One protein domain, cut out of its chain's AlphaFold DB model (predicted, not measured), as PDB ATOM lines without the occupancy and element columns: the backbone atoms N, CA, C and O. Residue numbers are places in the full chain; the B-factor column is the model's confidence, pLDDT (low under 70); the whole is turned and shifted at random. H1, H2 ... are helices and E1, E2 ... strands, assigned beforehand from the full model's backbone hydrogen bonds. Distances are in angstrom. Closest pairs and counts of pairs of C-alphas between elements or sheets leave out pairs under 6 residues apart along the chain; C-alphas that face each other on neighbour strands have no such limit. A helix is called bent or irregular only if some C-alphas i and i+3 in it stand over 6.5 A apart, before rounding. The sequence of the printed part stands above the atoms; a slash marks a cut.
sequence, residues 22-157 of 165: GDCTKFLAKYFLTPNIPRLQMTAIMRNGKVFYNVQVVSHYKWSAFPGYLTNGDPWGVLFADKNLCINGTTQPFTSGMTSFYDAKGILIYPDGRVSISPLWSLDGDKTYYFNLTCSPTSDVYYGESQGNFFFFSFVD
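AT A GLANCE: This is residues 22 to 157 of the 165 residues of an uncharacterized protein of Polysphondylium pallidum (strain ATCC 26659 / Pp 5 / PN500) (UniProt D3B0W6). Two strongly twisted sheets lie partly face to face as a sandwich with crossed strands, the larger one curled; the short helix H1 packs on both sheets, close to E10 of the one and to E3 and E4 of the other. The hairpin E3 and E4 reaches toward one end of the longest axis, and a loop with the small helix H2 sticks out at the other, where residues 85 to 91 stand free. The printed part has 136 residues with two named helices and twelve named strands, in the order H1 E1 E2 E3 E4 E5 H2 E6 E7 E8 E9 E10 E11 E12, and its class is mostly strand. The larger sheet runs E6 E5 E2 E1 E12 E11 E10 and the smaller E3 E4 E7 E8 E9, both antiparallel throughout. The whole is compact, with a radius of gyration of the C-alphas of 15.1 A and spans of 50 by 34 by 29 A.

IN THESE COORDINATES: In the larger sheet, E6 is residues 96 to 101, E5 76 to 81 with 16.6 A from first to last C-alpha, E2 51 to 57 with 19.9 A, E1 39 to 45 with 19.8 A, E12 149 to 155 with 20.4 A, E11 139 to 146 with 21.0 A, and E10 134 to 136. E1 begins at C-alpha 39 (32.541, 32.412, -15.583), and E12 ends at C-alpha 155 (36.213, 30.850, -19.468). In the smaller sheet, E3 is residues 59 to 63, E4 66 to 71 with 15.0 A, E7 107 to 109, E8 114 to 117 and E9 129 to 132. H1, residues 24 to 33, is 14.2 A long and begins at C-alpha 24 (47.081, 37.481, -24.107); it is irregular, with C-alphas 27 and 30 lying 7.1 A apart. H2, residues 85 to 88, is only just irregular, with C-alphas 85 and 88 lying 6.9 A apart.

HOW THE PARTS SIT: In the larger sheet E1 and E12 are antiparallel at 162 degrees, with N 43 and O 152 at 2.9 A. E1 and E2 form a hairpin, with N 54 and O 42 at 3.0 A. Beyond E2, N 53 and O 79 of E5 are 2.8 A apart, and N 98 of the edge strand E6 and O 78 are 2.8 A apart. E10, E11 and E12 form a meander, each strand the antiparallel neighbour of the one before, with N 134 and O 143 at 2.8 A and N 144 and O 151 at 2.9 A. E7, E8 and E9 form another, with N 108 and O 116 at 2.8 A and N 115 and O 131 at 2.8 A. N 70 of E4 and O 109 of E7 are 2.9 A apart, and N 61 of E3 and O 69 of E4 are 2.9 A apart. The sheets form a sandwich, two sheets face to face: the facing parts are 8.6 A centre to centre, and the strands of the one stand at 65 degrees to those of the other. E2 runs on into E3 at 70 degrees, and E9 runs on into E10 at 38 degrees. The closest C-alphas of E9 and E11 are those of Tyr 129 and Ser 146, 5.6 A apart. H1 makes two layers with each sheet, a helix on one face of it, at a height over the sheet of 9.7 A for the larger and 9.8 A for the smaller. It runs across the strands, at 76 degrees to E11 and 83 degrees to E4 on the local plane. Its closest C-alphas to E10 are those of Cys 24 and Cys 135, 5.4 A apart. In H1, 3 of 6 O i to N i+4 pairs are within hydrogen-bond range; H2 is too short for such a pair. H2 is on neither sheet.

THE WHOLE: The two C-alphas farthest apart are those of Ser 64 and Asn 88, at 53.6 A. The printed part has no cut. The link from E8 to E9, 11 residues, is long, and that from H2 to E6, 7 residues, is short but not tight; the other links are tight. The mean pLDDT of the printed part is 86.3, and 19 residues are under 70: 34 to 36, 64 to 66, 83 to 93 and 95 to 96.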
ATOM      1  N   GLY A  22      50.599  33.151 -27.647       77.75
ATOM      2  CA  GLY A  22      49.686  34.151 -28.148       77.75
ATOM      3  C   GLY A  22      49.722  35.409 -27.284       77.75
ATOM      4  O   GLY A  22      49.926  35.349 -26.074       77.75
ATOM      5  N   ASP A  23      49.479  36.557 -27.911       87.56
ATOM      6  CA  ASP A  23      49.293  37.835 -27.221       87.56
ATOM      7  C   ASP A  23      48.018  37.795 -26.366       87.56
ATOM      8  O   ASP A  23      46.903  37.952 -26.877       87.56
ATOM      9  N   CYS A  24      48.185  37.576 -25.059       90.06
ATOM     10  CA  CYS A  24      47.081  37.481 -24.107       90.06
ATOM     11  C   CYS A  24      46.150  38.695 -24.143       90.06
ATOM     12  O   CYS A  24      44.945  38.518 -23.972       90.06
ATOM     13  N   THR A  25      46.656  39.883 -24.485       91.31
ATOM     14  CA  THR A  25      45.841  41.096 -24.645       91.31
ATOM     15  C   THR A  25      44.710  40.886 -25.643       91.31
ATOM     16  O   THR A  25      43.573  41.287 -25.396       91.31
ATOM     17  N   LYS A  26      44.995  40.211 -26.763       90.06
ATOM     18  CA  LYS A  26      44.000  39.921 -27.804       90.06
ATOM     19  C   LYS A  26      43.052  38.806 -27.386       90.06
ATOM     20  O   LYS A  26      41.847  38.927 -27.590       90.06
ATOM     21  N   PHE A  27      43.579  37.735 -26.793       89.06
ATOM     22  CA  PHE A  27      42.772  36.564 -26.427       89.06
ATOM     23  C   PHE A  27      41.834  36.832 -25.253       89.06
ATOM     24  O   PHE A  27      40.714  36.319 -25.231       89.06
ATOM     25  N   LEU A  28      42.264  37.663 -24.305       90.38
ATOM     26  CA  LEU A  28      41.481  37.994 -23.124       90.38
ATOM     27  C   LEU A  28      40.552  39.193 -23.339       90.38
ATOM     28  O   LEU A  28      39.578  39.323 -22.600       90.38
ATOM     29  N   ALA A  29      40.793  40.038 -24.350       89.31
ATOM     30  CA  ALA A  29      40.042  41.278 -24.593       89.31
ATOM     31  C   ALA A  29      38.517  41.089 -24.531       89.31
ATOM     32  O   ALA A  29      37.808  41.917 -23.950       89.31
ATOM     33  N   LYS A  30      38.011  39.971 -25.073       87.06
ATOM     34  CA  LYS A  30      36.575  39.660 -25.091       87.06
ATOM     35  C   LYS A  30      35.947  39.633 -23.693       87.06
ATOM     36  O   LYS A  30      34.806  40.058 -23.567       87.06
ATOM     37  N   TYR A  31      36.685  39.243 -22.653       87.56
ATOM     38  CA  TYR A  31      36.188  39.142 -21.272       87.56
ATOM     39  C   TYR A  31      36.190  40.474 -20.506       87.56
ATOM     40  O   TYR A  31      35.541  40.589 -19.472       87.56
ATOM     41  N   PHE A  32      36.895  41.491 -21.007       87.81
ATOM     42  CA  PHE A  32      36.948  42.827 -20.393       87.81
ATOM     43  C   PHE A  32      35.978  43.823 -21.039       87.81
ATOM     44  O   PHE A  32      35.646  44.851 -20.438       87.81
ATOM     45  N   LEU A  33      35.548  43.532 -22.269       80.69
ATOM     46  CA  LEU A  33      34.709  44.403 -23.092       80.69
ATOM     47  C   LEU A  33      33.237  43.977 -23.135       80.69
ATOM     48  O   LEU A  33      32.394  44.776 -23.539       80.69
ATOM     49  N   THR A  34      32.911  42.743 -22.744       69.00
ATOM     50  CA  THR A  34      31.532  42.246 -22.793       69.00
ATOM     51  C   THR A  34      30.703  42.701 -21.586       69.00
ATOM     52  O   THR A  34      31.226  42.812 -20.478       69.00
ATOM     53  N   PRO A  35      29.392  42.952 -21.781       64.44
ATOM     54  CA  PRO A  35      28.457  43.199 -20.683       64.44
ATOM     55  C   PRO A  35      28.114  41.919 -19.906       64.44
ATOM     56  O   PRO A  35      27.632  41.998 -18.779       64.44
ATOM     57  N   ASN A  36      28.349  40.743 -20.496       69.25
ATOM     58  CA  ASN A  36      28.128  39.463 -19.836       69.25
ATOM     59  C   ASN A  36      29.232  39.213 -18.815       69.25
ATOM     60  O   ASN A  36      30.411  39.328 -19.135       69.25
ATOM     61  N   ILE A  37      28.836  38.838 -17.601       75.06
ATOM     62  CA  ILE A  37      29.765  38.519 -16.523       75.06
ATOM     63  C   ILE A  37      30.333  37.114 -16.792       75.06
ATOM     64  O   ILE A  37      29.569  36.143 -16.738       75.06
ATOM     65  N   PRO A  38      31.628  36.971 -17.126       84.06
ATOM     66  CA  PRO A  38      32.154  35.682 -17.533       84.06
ATOM     67  C   PRO A  38      32.311  34.745 -16.331       84.06
ATOM     68  O   PRO A  38      32.571  35.177 -15.204       84.06
ATOM     69  N   ARG A  39      32.178  33.436 -16.571       89.69
ATOM     70  CA  ARG A  39      32.541  32.412 -15.583       89.69
ATOM     71  C   ARG A  39      33.938  31.906 -15.875       89.69
ATOM     72  O   ARG A  39      34.255  31.578 -17.015       89.69
ATOM     73  N   LEU A  40      34.747  31.809 -14.835       93.12
ATOM     74  CA  LEU A  40      36.089  31.267 -14.863       93.12
ATOM     75  C   LEU A  40      36.074  29.873 -14.240       93.12
ATOM     76  O   LEU A  40      35.789  29.719 -13.052       93.12
ATOM     77  N   GLN A  41      36.408  28.868 -15.039       94.31
ATOM     78  CA  GLN A  41      36.881  27.590 -14.539       94.31
ATOM     79  C   GLN A  41      38.367  27.720 -14.214       94.31
ATOM     80  O   GLN A  41      39.155  28.080 -15.089       94.31
ATOM     81  N   MET A  42      38.752  27.403 -12.982       95.00
ATOM     82  CA  MET A  42      40.146  27.364 -12.558       95.00
ATOM     83  C   MET A  42      40.485  25.985 -11.997       95.00
ATOM     84  O   MET A  42      39.725  25.415 -11.216       95.00
ATOM     85  N   THR A  43      41.658  25.487 -12.381       95.00
ATOM     86  CA  THR A  43      42.293  24.313 -11.783       95.00
ATOM     87  C   THR A  43      43.673  24.709 -11.280       95.00
ATOM     88  O   THR A  43      44.468  25.243 -12.050       95.00
ATOM     89  N   ALA A  44      43.990  24.427 -10.019       95.56
ATOM     90  CA  ALA A  44      45.340  24.578  -9.484       95.56
ATOM     91  C   ALA A  44      45.900  23.211  -9.082       95.56
ATOM     92  O   ALA A  44      45.242  22.460  -8.367       95.56
ATOM     93  N   ILE A  45      47.106  22.891  -9.543       93.94
ATOM     94  CA  ILE A  45      47.851  21.686  -9.176       93.94
ATOM     95  C   ILE A  45      49.047  22.134  -8.349       93.94
ATOM     96  O   ILE A  45      49.979  22.765  -8.855       93.94
ATOM     97  N   MET A  46      49.005  21.821  -7.064       94.69
ATOM     98  CA  MET A  46      50.025  22.233  -6.114       94.69
ATOM     99  C   MET A  46      51.218  21.285  -6.149       94.69
ATOM    100  O   MET A  46      51.069  20.088  -6.400       94.69
ATOM    101  N   ARG A  47      52.408  21.783  -5.800       93.69
ATOM    102  CA  ARG A  47      53.647  20.982  -5.779       93.69
ATOM    103  C   ARG A  47      53.621  19.800  -4.805       93.69
ATOM    104  O   ARG A  47      54.449  18.906  -4.909       93.69
ATOM    105  N   ASN A  48      52.686  19.780  -3.855       90.75
ATOM    106  CA  ASN A  48      52.459  18.638  -2.962       90.75
ATOM    107  C   ASN A  48      51.459  17.603  -3.521       90.75
ATOM    108  O   ASN A  48      51.102  16.662  -2.811       90.75
ATOM    109  N   GLY A  49      50.994  17.782  -4.760       87.50
ATOM    110  CA  GLY A  49      50.046  16.902  -5.444       87.50
ATOM    111  C   GLY A  49      48.573  17.254  -5.231       87.50
ATOM    112  O   GLY A  49      47.720  16.675  -5.902       87.50
ATOM    113  N   LYS A  50      48.243  18.210  -4.349       88.56
ATOM    114  CA  LYS A  50      46.848  18.633  -4.150       88.56
ATOM    115  C   LYS A  50      46.310  19.320  -5.401       88.56
ATOM    116  O   LYS A  50      46.982  20.179  -5.972       88.56
ATOM    117  N   VAL A  51      45.081  18.986  -5.776       90.50
ATOM    118  CA  VAL A  51      44.380  19.609  -6.903       90.50
ATOM    119  C   VAL A  51      43.174  20.377  -6.390       90.50
ATOM    120  O   VAL A  51      42.384  19.851  -5.609       90.50
ATOM    121  N   PHE A  52      43.023  21.609  -6.857       91.88
ATOM    122  CA  PHE A  52      41.904  22.493  -6.565       91.88
ATOM    123  C   PHE A  52      41.158  22.799  -7.854       91.88
ATOM    124  O   PHE A  52      41.788  23.017  -8.886       91.88
ATOM    125  N   TYR A  53      39.832  22.819  -7.798       92.25
ATOM    126  CA  TYR A  53      38.962  23.065  -8.939       92.25
ATOM    127  C   TYR A  53      37.765  23.925  -8.540       92.25
ATOM    128  O   TYR A  53      37.087  23.640  -7.549       92.25
ATOM    129  N   ASN A  54      37.455  24.946  -9.331       91.12
ATOM    130  CA  ASN A  54      36.224  25.716  -9.188       91.12
ATOM    131  C   ASN A  54      35.737  26.257 -10.533       91.12
ATOM    132  O   ASN A  54      36.513  26.433 -11.469       91.12
ATOM    133  N   VAL A  55      34.444  26.576 -10.591       91.69
ATOM    134  CA  VAL A  55      33.828  27.351 -11.671       91.69
ATOM    135  C   VAL A  55      33.049  28.479 -11.027       91.69
ATOM    136  O   VAL A  55      32.044  28.228 -10.371       91.69
ATOM    137  N   GLN A  56      33.519  29.711 -11.174       91.00
ATOM    138  CA  GLN A  56      32.925  30.854 -10.488       91.00
ATOM    139  C   GLN A  56      32.796  32.061 -11.401       91.00
ATOM    140  O   GLN A  56      33.489  32.186 -12.408       91.00
ATOM    141  N   VAL A  57      31.877  32.951 -11.055       90.75
ATOM    142  CA  VAL A  57      31.710  34.228 -11.745       90.75
ATOM    143  C   VAL A  57      32.902  35.135 -11.427       90.75
ATOM    144  O   VAL A  57      33.284  35.263 -10.264       90.75
ATOM    145  N   VAL A  58      33.483  35.764 -12.452       91.75
ATOM    146  CA  VAL A  58      34.470  36.837 -12.280       91.75
ATOM    147  C   VAL A  58      33.861  38.188 -12.621       91.75
ATOM    148  O   VAL A  58      33.180  38.355 -13.628       91.75
ATOM    149  N   SER A  59      34.162  39.181 -11.800       89.81
ATOM    150  CA  SER A  59      33.695  40.551 -11.957       89.81
ATOM    151  C   SER A  59      34.805  41.436 -12.511       89.81
ATOM    152  O   SER A  59      35.965  41.325 -12.114       89.81
ATOM    153  N   HIS A  60      34.447  42.350 -13.411       89.00
ATOM    154  CA  HIS A  60      35.369  43.364 -13.915       89.00
ATOM    155  C   HIS A  60      35.435  44.542 -12.939       89.00
ATOM    156  O   HIS A  60      34.472  45.294 -12.787       89.00
ATOM    157  N   TYR A  61      36.593  44.739 -12.314       87.69
ATOM    158  CA  TYR A  61      36.864  45.906 -11.485       87.69
ATOM    159  C   TYR A  61      37.566  46.993 -12.311       87.69
ATOM    160  O   TYR A  61      38.731  46.842 -12.682       87.69
ATOM    161  N   LYS A  62      36.865  48.098 -12.600       81.44
ATOM    162  CA  LYS A  62      37.408  49.261 -13.325       81.44
ATOM    163  C   LYS A  62      37.852  50.347 -12.343       81.44
ATOM    164  O   LYS A  62      37.041  50.829 -11.557       81.44
ATOM    165  N   TRP A  63      39.108  50.787 -12.435       72.88
ATOM    166  CA  TRP A  63      39.569  52.038 -11.820       72.88
ATOM    167  C   TRP A  63      39.714  53.089 -12.923       72.88
ATOM    168  O   TRP A  63      40.283  52.794 -13.967       72.88
ATOM    169  N   SER A  64      39.212  54.300 -12.684       59.22
ATOM    170  CA  SER A  64      38.928  55.393 -13.634       59.22
ATOM    171  C   SER A  64      39.992  55.802 -14.679       59.22
ATOM    172  O   SER A  64      39.690  56.656 -15.506       59.22
ATOM    173  N   ALA A  65      41.198  55.224 -14.690       57.16
ATOM    174  CA  ALA A  65      42.277  55.576 -15.623       57.16
ATOM    175  C   ALA A  65      43.085  54.386 -16.186       57.16
ATOM    176  O   ALA A  65      43.963  54.601 -17.020       57.16
ATOM    177  N   PHE A  66      42.815  53.144 -15.772       60.53
ATOM    178  CA  PHE A  66      43.566  51.968 -16.228       60.53
ATOM    179  C   PHE A  66      42.622  50.883 -16.743       60.53
ATOM    180  O   PHE A  66      41.485  50.795 -16.266       60.53
ATOM    181  N   PRO A  67      43.069  50.038 -17.693       70.06
ATOM    182  CA  PRO A  67      42.344  48.816 -17.982       70.06
ATOM    183  C   PRO A  67      42.187  48.048 -16.664       70.06
ATOM    184  O   PRO A  67      43.165  47.807 -15.956       70.06
ATOM    185  N   GLY A  68      40.937  47.775 -16.294       88.00
ATOM    186  CA  GLY A  68      40.607  47.078 -15.059       88.00
ATOM    187  C   GLY A  68      41.156  45.653 -15.032       88.00
ATOM    188  O   GLY A  68      41.813  45.196 -15.965       88.00
ATOM    189  N   TYR A  69      40.856  44.926 -13.964       92.88
ATOM    190  CA  TYR A  69      41.185  43.506 -13.838       92.88
ATOM    191  C   TYR A  69      39.910  42.685 -13.612       92.88
ATOM    192  O   TYR A  69      38.900  43.208 -13.129       92.88
ATOM    193  N   LEU A  70      39.950  41.399 -13.958       93.38
ATOM    194  CA  LEU A  70      38.927  40.434 -13.556       93.38
ATOM    195  C   LEU A  70      39.270  39.897 -12.170       93.38
ATOM    196  O   LEU A  70      40.437  39.628 -11.875       93.38
ATOM    197  N   THR A  71      38.262  39.752 -11.318       94.12
ATOM    198  CA  THR A  71      38.439  39.299  -9.937       94.12
ATOM    199  C   THR A  71      37.236  38.520  -9.425       94.12
ATOM    200  O   THR A  71      36.211  38.465 -10.098       94.12
ATOM    201  N   ASN A  72      37.341  37.899  -8.253       90.56
ATOM    202  CA  ASN A  72      36.272  37.078  -7.703       90.56
ATOM    203  C   ASN A  72      35.030  37.878  -7.293       90.56
ATOM    204  O   ASN A  72      33.929  37.362  -7.458       90.56
ATOM    205  N   GLY A  73      35.178  39.129  -6.836       85.44
ATOM    206  CA  GLY A  73      34.060  40.004  -6.445       85.44
ATOM    207  C   GLY A  73      33.372  39.585  -5.138       85.44
ATOM    208  O   GLY A  73      33.141  40.427  -4.280       85.44
ATOM    209  N   ASP A  74      33.157  38.282  -4.968       84.69
ATOM    210  CA  ASP A  74      32.549  37.608  -3.825       84.69
ATOM    211  C   ASP A  74      33.415  36.414  -3.376       84.69
ATOM    212  O   ASP A  74      34.312  35.977  -4.113       84.69
ATOM    213  N   PRO A  75      33.173  35.843  -2.182       87.69
ATOM    214  CA  PRO A  75      33.846  34.624  -1.755       87.69
ATOM    215  C   PRO A  75      33.629  33.463  -2.734       87.69
ATOM    216  O   PRO A  75      32.511  33.191  -3.165       87.69
ATOM    217  N   TRP A  76      34.700  32.740  -3.065       89.56
ATOM    218  CA  TRP A  76      34.638  31.582  -3.967       89.56
ATOM    219  C   TRP A  76      34.732  30.270  -3.205       89.56
ATOM    220  O   TRP A  76      35.661  30.079  -2.419       89.56
ATOM    221  N   GLY A  77      33.828  29.335  -3.494       88.50
ATOM    222  CA  GLY A  77      33.993  27.928  -3.131       88.50
ATOM    223  C   GLY A  77      34.939  27.206  -4.094       88.50
ATOM    224  O   GLY A  77      34.960  27.509  -5.290       88.50
ATOM    225  N   VAL A  78      35.706  26.244  -3.582       90.88
ATOM    226  CA  VAL A  78      36.614  25.386  -4.351       90.88
ATOM    227  C   VAL A  78      36.491  23.939  -3.900       90.88
ATOM    228  O   VAL A  78      36.440  23.653  -2.706       90.88
ATOM    229  N   LEU A  79      36.440  23.026  -4.861       90.19
ATOM    230  CA  LEU A  79      36.551  21.595  -4.625       90.19
ATOM    231  C   LEU A  79      38.028  21.225  -4.592       90.19
ATOM    232  O   LEU A  79      38.802  21.709  -5.418       90.19
ATOM    233  N   PHE A  80      38.429  20.354  -3.671       88.19
ATOM    234  CA  PHE A  80      39.810  19.885  -3.615       88.19
ATOM    235  C   PHE A  80      39.913  18.364  -3.581       88.19
ATOM    236  O   PHE A  80      38.979  17.648  -3.208       88.19
ATOM    237  N   ALA A  81      41.069  17.887  -4.020       84.75
ATOM    238  CA  ALA A  81      41.454  16.494  -4.050       84.75
ATOM    239  C   ALA A  81      42.864  16.394  -3.443       84.75
ATOM    240  O   ALA A  81      43.814  16.998  -3.942       84.75
ATOM    241  N   ASP A  82      42.990  15.680  -2.326       76.62
ATOM    242  CA  ASP A  82      44.185  15.649  -1.467       76.62
ATOM    243  C   ASP A  82      44.875  14.277  -1.389       76.62
ATOM    244  O   ASP A  82      45.967  14.154  -0.837       76.62
ATOM    245  N   LYS A  83      44.254  13.236  -1.948       63.78
ATOM    246  CA  LYS A  83      44.762  11.864  -1.929       63.78
ATOM    247  C   LYS A  83      45.587  11.557  -3.174       63.78
ATOM    248  O   LYS A  83      45.031  11.311  -4.227       63.78
ATOM    249  N   ASN A  84      46.899  11.401  -3.029       56.59
ATOM    250  CA  ASN A  84      47.812  10.977  -4.105       56.59
ATOM    251  C   ASN A  84      47.618   9.507  -4.570       56.59
ATOM    252  O   ASN A  84      48.569   8.866  -5.006       56.59
ATOM    253  N   LEU A  85      46.415   8.929  -4.467       53.31
ATOM    254  CA  LEU A  85      46.143   7.512  -4.754       53.31
ATOM    255  C   LEU A  85      46.114   7.170  -6.255       53.31
ATOM    256  O   LEU A  85      45.950   6.003  -6.606       53.31
ATOM    257  N   CYS A  86      46.360   8.137  -7.144       54.75
ATOM    258  CA  CYS A  86      46.443   7.921  -8.594       54.75
ATOM    259  C   CYS A  86      47.560   6.954  -9.038       54.75
ATOM    260  O   CYS A  86      47.653   6.645 -10.223       54.75
ATOM    261  N   ILE A  87      48.373   6.430  -8.112       55.72
ATOM    262  CA  ILE A  87      49.450   5.466  -8.380       55.72
ATOM    263  C   ILE A  87      48.924   4.193  -9.080       55.72
ATOM    264  O   ILE A  87      49.668   3.575  -9.831       55.72
ATOM    265  N   ASN A  88      47.636   3.843  -8.927       55.41
ATOM    266  CA  ASN A  88      47.050   2.613  -9.486       55.41
ATOM    267  C   ASN A  88      45.806   2.833 -10.372       55.41
ATOM    268  O   ASN A  88      44.918   1.982 -10.406       55.41
ATOM    269  N   GLY A  89      45.689   3.972 -11.065       57.22
ATOM    270  CA  GLY A  89      44.609   4.182 -12.048       57.22
ATOM    271  C   GLY A  89      43.192   4.240 -11.456       57.22
ATOM    272  O   GLY A  89      42.207   4.088 -12.175       57.22
ATOM    273  N   THR A  90      43.074   4.446 -10.146       60.94
ATOM    274  CA  THR A  90      41.789   4.641  -9.472       60.94
ATOM    275  C   THR A  90      41.344   6.088  -9.650       60.94
ATOM    276  O   THR A  90      42.128   7.014  -9.444       60.94
ATOM    277  N   THR A  91      40.087   6.297 -10.045       64.00
ATOM    278  CA  THR A  91      39.498   7.636 -10.120       64.00
ATOM    279  C   THR A  91      39.463   8.262  -8.731       64.00
ATOM    280  O   THR A  91      38.987   7.657  -7.770       64.00
ATOM    281  N   GLN A  92      39.967   9.488  -8.618       66.56
ATOM    282  CA  GLN A  92      39.930  10.242  -7.374       66.56
ATOM    283  C   GLN A  92      38.765  11.237  -7.416       66.56
ATOM    284  O   GLN A  92      38.823  12.207  -8.171       66.56
ATOM    285  N   PRO A  93      37.700  11.026  -6.626       69.69
ATOM    286  CA  PRO A  93      36.622  11.996  -6.541       69.69
ATOM    287  C   PRO A  93      37.080  13.236  -5.761       69.69
ATOM    288  O   PRO A  93      37.816  13.128  -4.779       69.69
ATOM    289  N   PHE A  94      36.600  14.410  -6.170       78.00
ATOM    290  CA  PHE A  94      36.651  15.608  -5.335       78.00
ATOM    291  C   PHE A  94      35.789  15.383  -4.091       78.00
ATOM    292  O   PHE A  94      34.655  14.912  -4.195       78.00
ATOM    293  N   THR A  95      36.336  15.666  -2.912       67.25
ATOM    294  CA  THR A  95      35.765  15.178  -1.648       67.25
ATOM    295  C   THR A  95      34.909  16.211  -0.931       67.25
ATOM    296  O   THR A  95      33.875  15.848  -0.375       67.25
ATOM    297  N   SER A  96      35.299  17.487  -0.899       65.94
ATOM    298  CA  SER A  96      34.549  18.534  -0.189       65.94
ATOM    299  C   SER A  96      34.887  19.933  -0.702       65.94
ATOM    300  O   SER A  96      35.993  20.181  -1.180       65.94
ATOM    301  N   GLY A  97      33.917  20.843  -0.602       80.62
ATOM    302  CA  GLY A  97      34.115  22.262  -0.880       80.62
ATOM    303  C   GLY A  97      34.776  22.978   0.299       80.62
ATOM    304  O   GLY A  97      34.417  22.734   1.448       80.62
ATOM    305  N   MET A  98      35.714  23.878   0.022       88.94
ATOM    306  CA  MET A  98      36.237  24.855   0.982       88.94
ATOM    307  C   MET A  98      36.176  26.263   0.386       88.94
ATOM    308  O   MET A  98      35.987  26.423  -0.818       88.94
ATOM    309  N   THR A  99      36.350  27.299   1.200       90.25
ATOM    310  CA  THR A  99      36.480  28.668   0.685       90.25
ATOM    311  C   THR A  99      37.887  28.882   0.122       90.25
ATOM    312  O   THR A  99      38.881  28.556   0.765       90.25
ATOM    313  N   SER A 100      37.975  29.432  -1.088       88.81
ATOM    314  CA  SER A 100      39.225  29.782  -1.768       88.81
ATOM    315  C   SER A 100      39.694  31.189  -1.412       88.81
ATOM    316  O   SER A 100      40.880  31.397  -1.172       88.81
ATOM    317  N   PHE A 101      38.766  32.148  -1.365       90.25
ATOM    318  CA  PHE A 101      39.036  33.568  -1.138       90.25
ATOM    319  C   PHE A 101      37.952  34.152  -0.227       90.25
ATOM    320  O   PHE A 101      36.774  33.916  -0.483       90.25
ATOM    321  N   TYR A 102      38.335  34.906   0.810       78.94
ATOM    322  CA  TYR A 102      37.384  35.708   1.599       78.94
ATOM    323  C   TYR A 102      37.222  37.128   1.049       78.94
ATOM    324  O   TYR A 102      36.131  37.682   1.115       78.94
ATOM    325  N   ASP A 103      38.298  37.712   0.516       81.19
ATOM    326  CA  ASP A 103      38.296  39.070  -0.030       81.19
ATOM    327  C   ASP A 103      37.864  39.062  -1.500       81.19
ATOM    328  O   ASP A 103      38.221  38.150  -2.246       81.19
ATOM    329  N   ALA A 104      37.180  40.119  -1.934       82.19
ATOM    330  CA  ALA A 104      36.730  40.367  -3.304       82.19
ATOM    331  C   ALA A 104      37.879  40.516  -4.325       82.19
ATOM    332  O   ALA A 104      37.610  40.711  -5.510       82.19
ATOM    333  N   LYS A 105      39.138  40.464  -3.859       87.62
ATOM    334  CA  LYS A 105      40.386  40.651  -4.618       87.62
ATOM    335  C   LYS A 105      41.376  39.486  -4.466       87.62
ATOM    336  O   LYS A 105      42.579  39.664  -4.653       87.62
ATOM    337  N   GLY A 106      40.887  38.295  -4.121       92.00
ATOM    338  CA  GLY A 106      41.712  37.098  -3.921       92.00
ATOM    339  C   GLY A 106      42.374  36.563  -5.197       92.00
ATOM    340  O   GLY A 106      43.438  35.947  -5.126       92.00
ATOM    341  N   ILE A 107      41.788  36.848  -6.361       95.44
ATOM    342  CA  ILE A 107      42.368  36.605  -7.689       95.44
ATOM    343  C   ILE A 107      42.275  37.870  -8.533       95.44
ATOM    344  O   ILE A 107      41.231  38.512  -8.569       95.44
ATOM    345  N   LEU A 108      43.348  38.219  -9.233       95.50
ATOM    346  CA  LEU A 108      43.417  39.358 -10.143       95.50
ATOM    347  C   LEU A 108      43.965  38.868 -11.479       95.50
ATOM    348  O   LEU A 108      45.103  38.406 -11.531       95.50
ATOM    349  N   ILE A 109      43.175  38.974 -12.546       95.56
ATOM    350  CA  ILE A 109      43.595  38.658 -13.917       95.56
ATOM    351  C   ILE A 109      43.579  39.955 -14.714       95.56
ATOM    352  O   ILE A 109      42.529  40.583 -14.875       95.56
ATOM    353  N   TYR A 110      44.743  40.366 -15.200       95.00
ATOM    354  CA  TYR A 110      44.905  41.575 -15.997       95.00
ATOM    355  C   TYR A 110      44.755  41.263 -17.495       95.00
ATOM    356  O   TYR A 110      45.006  40.129 -17.914       95.00
ATOM    357  N   PRO A 111      44.380  42.246 -18.333       92.38
ATOM    358  CA  PRO A 111      44.210  42.025 -19.772       92.38
ATOM    359  C   PRO A 111      45.474  41.553 -20.482       92.38
ATOM    360  O   PRO A 111      45.382  40.819 -21.455       92.38
ATOM    361  N   ASP A 112      46.645  41.940 -19.981       92.81
ATOM    362  CA  ASP A 112      47.948  41.523 -20.510       92.81
ATOM    363  C   ASP A 112      48.334  40.083 -20.117       92.81
ATOM    364  O   ASP A 112      49.402  39.601 -20.494       92.81
ATOM    365  N   GLY A 113      47.474  39.379 -19.376       94.50
ATOM    366  CA  GLY A 113      47.709  38.014 -18.921       94.50
ATOM    367  C   GLY A 113      48.498  37.915 -17.618       94.50
ATOM    368  O   GLY A 113      48.740  36.796 -17.167       94.50
ATOM    369  N   ARG A 114      48.877  39.026 -16.971       96.56
ATOM    370  CA  ARG A 114      49.397  38.962 -15.596       96.56
ATOM    371  C   ARG A 114      48.315  38.448 -14.657       96.56
ATOM    372  O   ARG A 114      47.154  38.849 -14.750       96.56
ATOM    373  N   VAL A 115      48.712  37.599 -13.716       97.25
ATOM    374  CA  VAL A 115      47.825  37.029 -12.703       97.25
ATOM    375  C   VAL A 115      48.451  37.141 -11.320       97.25
ATOM    376  O   VAL A 115      49.651  36.930 -11.140       97.25
ATOM    377  N   SER A 116      47.615  37.476 -10.338       97.12
ATOM    378  CA  SER A 116      47.937  37.423  -8.913       97.12
ATOM    379  C   SER A 116      46.860  36.638  -8.171       97.12
ATOM    380  O   SER A 116      45.678  36.937  -8.332       97.12
ATOM    381  N   ILE A 117      47.247  35.632  -7.385       96.44
ATOM    382  CA  ILE A 117      46.321  34.767  -6.637       96.44
ATOM    383  C   ILE A 117      46.812  34.591  -5.200       96.44
ATOM    384  O   ILE A 117      47.946  34.173  -4.971       96.44
ATOM    385  N   SER A 118      45.942  34.884  -4.232       95.56
ATOM    386  CA  SER A 118      46.208  34.746  -2.790       95.56
ATOM    387  C   SER A 118      45.128  33.882  -2.131       95.56
ATOM    388  O   SER A 118      44.197  34.418  -1.529       95.56
ATOM    389  N   PRO A 119      45.191  32.549  -2.282       95.25
ATOM    390  CA  PRO A 119      44.148  31.663  -1.806       95.25
ATOM    391  C   PRO A 119      44.386  31.227  -0.359       95.25
ATOM    392  O   PRO A 119      45.524  31.123   0.105       95.25
ATOM    393  N   LEU A 120      43.301  30.867   0.325       94.25
ATOM    394  CA  LEU A 120      43.333  30.308   1.684       94.25
ATOM    395  C   LEU A 120      43.973  28.916   1.752       94.25
ATOM    396  O   LEU A 120      44.370  28.469   2.819       94.25
ATOM    397  N   TRP A 121      44.067  28.230   0.613       93.25
ATOM    398  CA  TRP A 121      44.704  26.922   0.468       93.25
ATOM    399  C   TRP A 121      46.153  27.001  -0.037       93.25
ATOM    400  O   TRP A 121      46.702  25.992  -0.485       93.25
ATOM    401  N   SER A 122      46.779  28.182   0.018       95.06
ATOM    402  CA  SER A 122      48.218  28.322  -0.240       95.06
ATOM    403  C   SER A 122      49.035  27.394   0.665       95.06
ATOM    404  O   SER A 122      48.631  27.062   1.780       95.06
ATOM    405  N   LEU A 123      50.167  26.908   0.153       94.81
ATOM    406  CA  LEU A 123      51.038  26.021   0.922       94.81
ATOM    407  C   LEU A 123      51.849  26.812   1.948       94.81
ATOM    408  O   LEU A 123      52.219  27.958   1.703       94.81
ATOM    409  N   ASP A 124      52.199  26.168   3.060       94.94
ATOM    410  CA  ASP A 124      53.070  26.777   4.061       94.94
ATOM    411  C   ASP A 124      54.394  27.234   3.430       94.94
ATOM    412  O   ASP A 124      55.075  26.481   2.727       94.94
ATOM    413  N   GLY A 125      54.747  28.494   3.686       93.25
ATOM    414  CA  GLY A 125      55.929  29.144   3.121       93.25
ATOM    415  C   GLY A 125      55.719  29.789   1.747       93.25
ATOM    416  O   GLY A 125      56.590  30.555   1.327       93.25
ATOM    417  N   ASP A 126      54.585  29.558   1.078       94.81
ATOM    418  CA  ASP A 126      54.257  30.276  -0.153       94.81
ATOM    419  C   ASP A 126      53.820  31.707   0.140       94.81
ATOM    420  O   ASP A 126      53.117  32.005   1.109       94.81
ATOM    421  N   LYS A 127      54.217  32.607  -0.756       92.56
ATOM    422  CA  LYS A 127      53.616  33.939  -0.859       92.56
ATOM    423  C   LYS A 127      52.491  33.906  -1.891       92.56
ATOM    424  O   LYS A 127      52.319  32.911  -2.593       92.56
ATOM    425  N   THR A 128      51.790  35.029  -2.044       95.81
ATOM    426  CA  THR A 128      50.912  35.283  -3.193       95.81
ATOM    427  C   THR A 128      51.544  34.782  -4.493       95.81
ATOM    428  O   THR A 128      52.707  35.071  -4.791       95.81
ATOM    429  N   TYR A 129      50.773  34.023  -5.263       97.75
ATOM    430  CA  TYR A 129      51.198  33.482  -6.544       97.75
ATOM    431  C   TYR A 129      51.117  34.576  -7.601       97.75
ATOM    432  O   TYR A 129      50.044  35.129  -7.839       97.75
ATOM    433  N   TYR A 130      52.249  34.880  -8.231       97.81
ATOM    434  CA  TYR A 130      52.345  35.814  -9.350       97.81
ATOM    435  C   TYR A 130      52.901  35.084 -10.563       97.81
ATOM    436  O   TYR A 130      53.912  34.385 -10.446       97.81
ATOM    437  N   PHE A 131      52.242  35.238 -11.709       97.06
ATOM    438  CA  PHE A 131      52.657  34.621 -12.967       97.06
ATOM    439  C   PHE A 131      52.020  35.320 -14.171       97.06
ATOM    440  O   PHE A 131      51.078  36.098 -14.029       97.06
ATOM    441  N   ASN A 132      52.543  35.029 -15.361       96.56
ATOM    442  CA  ASN A 132      51.924  35.399 -16.631       96.56
ATOM    443  C   ASN A 132      51.221  34.180 -17.217       96.56
ATOM    444  O   ASN A 132      51.749  33.069 -17.151       96.56
ATOM    445  N   LEU A 133      50.056  34.397 -17.814       95.44
ATOM    446  CA  LEU A 133      49.379  33.376 -18.589       95.44
ATOM    447  C   LEU A 133      50.122  33.116 -19.899       95.44
ATOM    448  O   LEU A 133      50.522  34.028 -20.627       95.44
ATOM    449  N   THR A 134      50.230  31.843 -20.232       94.44
ATOM    450  CA  THR A 134      50.472  31.383 -21.586       94.44
ATOM    451  C   THR A 134      49.125  31.291 -22.285       94.44
ATOM    452  O   THR A 134      48.284  30.462 -21.935       94.44
ATOM    453  N   CYS A 135      48.915  32.162 -23.266       90.38
ATOM    454  CA  CYS A 135      47.753  32.128 -24.142       90.38
ATOM    455  C   CYS A 135      48.109  31.381 -25.429       90.38
ATOM    456  O   CYS A 135      49.222  31.519 -25.930       90.38
ATOM    457  N   SER A 136      47.182  30.593 -25.970       85.06
ATOM    458  CA  SER A 136      47.372  29.884 -27.237       85.06
ATOM    459  C   SER A 136      46.330  30.347 -28.255       85.06
ATOM    460  O   SER A 136      45.161  30.471 -27.896       85.06
ATOM    461  N   PRO A 137      46.701  30.557 -29.531       77.88
ATOM    462  CA  PRO A 137      45.735  30.894 -30.575       77.88
ATOM    463  C   PRO A 137      44.718  29.786 -30.863       77.88
ATOM    464  O   PRO A 137      43.692  30.049 -31.481       77.88
ATOM    465  N   THR A 138      45.004  28.554 -30.444       82.38
ATOM    466  CA  THR A 138      44.197  27.368 -30.752       82.38
ATOM    467  C   THR A 138      43.493  26.782 -29.531       82.38
ATOM    468  O   THR A 138      42.909  25.704 -29.630       82.38
ATOM    469  N   SER A 139      43.554  27.445 -28.371       83.31
ATOM    470  CA  SER A 139      42.972  26.930 -27.132       83.31
ATOM    471  C   SER A 139      42.363  28.040 -26.280       83.31
ATOM    472  O   SER A 139      42.991  29.072 -26.063       83.31
ATOM    473  N   ASP A 140      41.177  27.781 -25.728       85.81
ATOM    474  CA  ASP A 140      40.551  28.594 -24.674       85.81
ATOM    475  C   ASP A 140      41.010  28.170 -23.258       85.81
ATOM    476  O   ASP A 140      40.337  28.448 -22.260       85.81
ATOM    477  N   VAL A 141      42.140  27.456 -23.164       89.81
ATOM    478  CA  VAL A 141      42.812  27.131 -21.904       89.81
ATOM    479  C   VAL A 141      44.068  27.981 -21.773       89.81
ATOM    480  O   VAL A 141      44.993  27.896 -22.582       89.81
ATOM    481  N   TYR A 142      44.104  28.770 -20.709       94.06
ATOM    482  CA  TYR A 142      45.240  29.588 -20.308       94.06
ATOM    483  C   TYR A 142      45.917  28.929 -19.119       94.06
ATOM    484  O   TYR A 142      45.243  28.356 -18.266       94.06
ATOM    485  N   TYR A 143      47.237  29.011 -19.025       95.00
ATOM    486  CA  TYR A 143      47.945  28.404 -17.904       95.00
ATOM    487  C   TYR A 143      49.160  29.213 -17.481       95.00
ATOM    488  O   TYR A 143      49.685  30.003 -18.256       95.00
ATOM    489  N   GLY A 144      49.615  29.011 -16.254       95.62
ATOM    490  CA  GLY A 144      50.831  29.618 -15.731       95.62
ATOM    491  C   GLY A 144      51.385  28.821 -14.559       95.62
ATOM    492  O   GLY A 144      50.727  27.925 -14.030       95.62
ATOM    493  N   GLU A 145      52.606  29.149 -14.159       97.19
ATOM    494  CA  GLU A 145      53.303  28.489 -13.059       97.19
ATOM    495  C   GLU A 145      53.822  29.530 -12.067       97.19
ATOM    496  O   GLU A 145      54.337  30.578 -12.462       97.19
ATOM    497  N   SER A 146      53.705  29.242 -10.772       98.00
ATOM    498  CA  SER A 146      54.314  30.055  -9.720       98.00
ATOM    499  C   SER A 146      54.732  29.181  -8.547       98.00
ATOM    500  O   SER A 146      53.928  28.407  -8.027       98.00
ATOM    501  N   GLN A 147      55.983  29.324  -8.100       97.25
ATOM    502  CA  GLN A 147      56.516  28.616  -6.925       97.25
ATOM    503  C   GLN A 147      56.362  27.076  -7.025       97.25
ATOM    504  O   GLN A 147      56.109  26.395  -6.027       97.25
ATOM    505  N   GLY A 148      56.488  26.526  -8.243       95.31
ATOM    506  CA  GLY A 148      56.329  25.097  -8.543       95.31
ATOM    507  C   GLY A 148      54.881  24.593  -8.567       95.31
ATOM    508  O   GLY A 148      54.660  23.388  -8.657       95.31
ATOM    509  N   ASN A 149      53.894  25.487  -8.458       96.50
ATOM    510  CA  ASN A 149      52.473  25.173  -8.589       96.50
ATOM    511  C   ASN A 149      51.981  25.574  -9.987       96.50
ATOM    512  O   ASN A 149      52.367  26.630 -10.496       96.50
ATOM    513  N   PHE A 150      51.094  24.774 -10.578       96.69
ATOM    514  CA  PHE A 150      50.517  25.019 -11.901       96.69
ATOM    515  C   PHE A 150      49.075  25.500 -11.790       96.69
ATOM    516  O   PHE A 150      48.289  24.953 -11.016       96.69
ATOM    517  N   PHE A 151      48.709  26.482 -12.603       97.50
ATOM    518  CA  PHE A 151      47.376  27.075 -12.625       97.50
ATOM    519  C   PHE A 151      46.838  27.049 -14.048       97.50
ATOM    520  O   PHE A 151      47.532  27.456 -14.975       97.50
ATOM    521  N   PHE A 152      45.600  26.597 -14.212       96.44
ATOM    522  CA  PHE A 152      44.897  26.506 -15.485       96.44
ATOM    523  C   PHE A 152      43.574  27.254 -15.383       96.44
ATOM    524  O   PHE A 152      42.875  27.151 -14.378       96.44
ATOM    525  N   PHE A 153      43.222  27.969 -16.442       95.19
ATOM    526  CA  PHE A 153      42.047  28.818 -16.533       95.19
ATOM    527  C   PHE A 153      41.334  28.558 -17.847       95.19
ATOM    528  O   PHE A 153      41.970  28.454 -18.893       95.19
ATOM    529  N   SER A 154      40.012  28.514 -17.813       93.81
ATOM    530  CA  SER A 154      39.188  28.538 -19.013       93.81
ATOM    531  C   SER A 154      37.914  29.305 -18.713       93.81
ATOM    532  O   SER A 154      37.323  29.131 -17.649       93.81
ATOM    533  N   PHE A 155      37.496  30.179 -19.620       90.88
ATOM    534  CA  PHE A 155      36.213  30.850 -19.468       90.88
ATOM    535  C   PHE A 155      35.131  30.005 -20.120       90.88
ATOM    536  O   PHE A 155      35.265  29.623 -21.282       90.88
ATOM    537  N   VAL A 156      34.077  29.708 -19.366       89.00
ATOM    538  CA  VAL A 156      33.080  28.705 -19.745       89.00
ATOM    539  C   VAL A 156      31.671  29.284 -19.769       89.00
ATOM    540  O   VAL A 156      31.253  29.979 -18.844       89.00
ATOM    541  N   ASP A 157      30.909  28.913 -20.794       75.56
ATOM    542  CA  ASP A 157      29.487  29.238 -20.933       75.56
ATOM    543  C   ASP A 157      28.633  28.080 -20.388       75.56
ATOM    544  O   ASP A 157      27.916  27.407 -21.125       75.56
TER     545      ASP A 157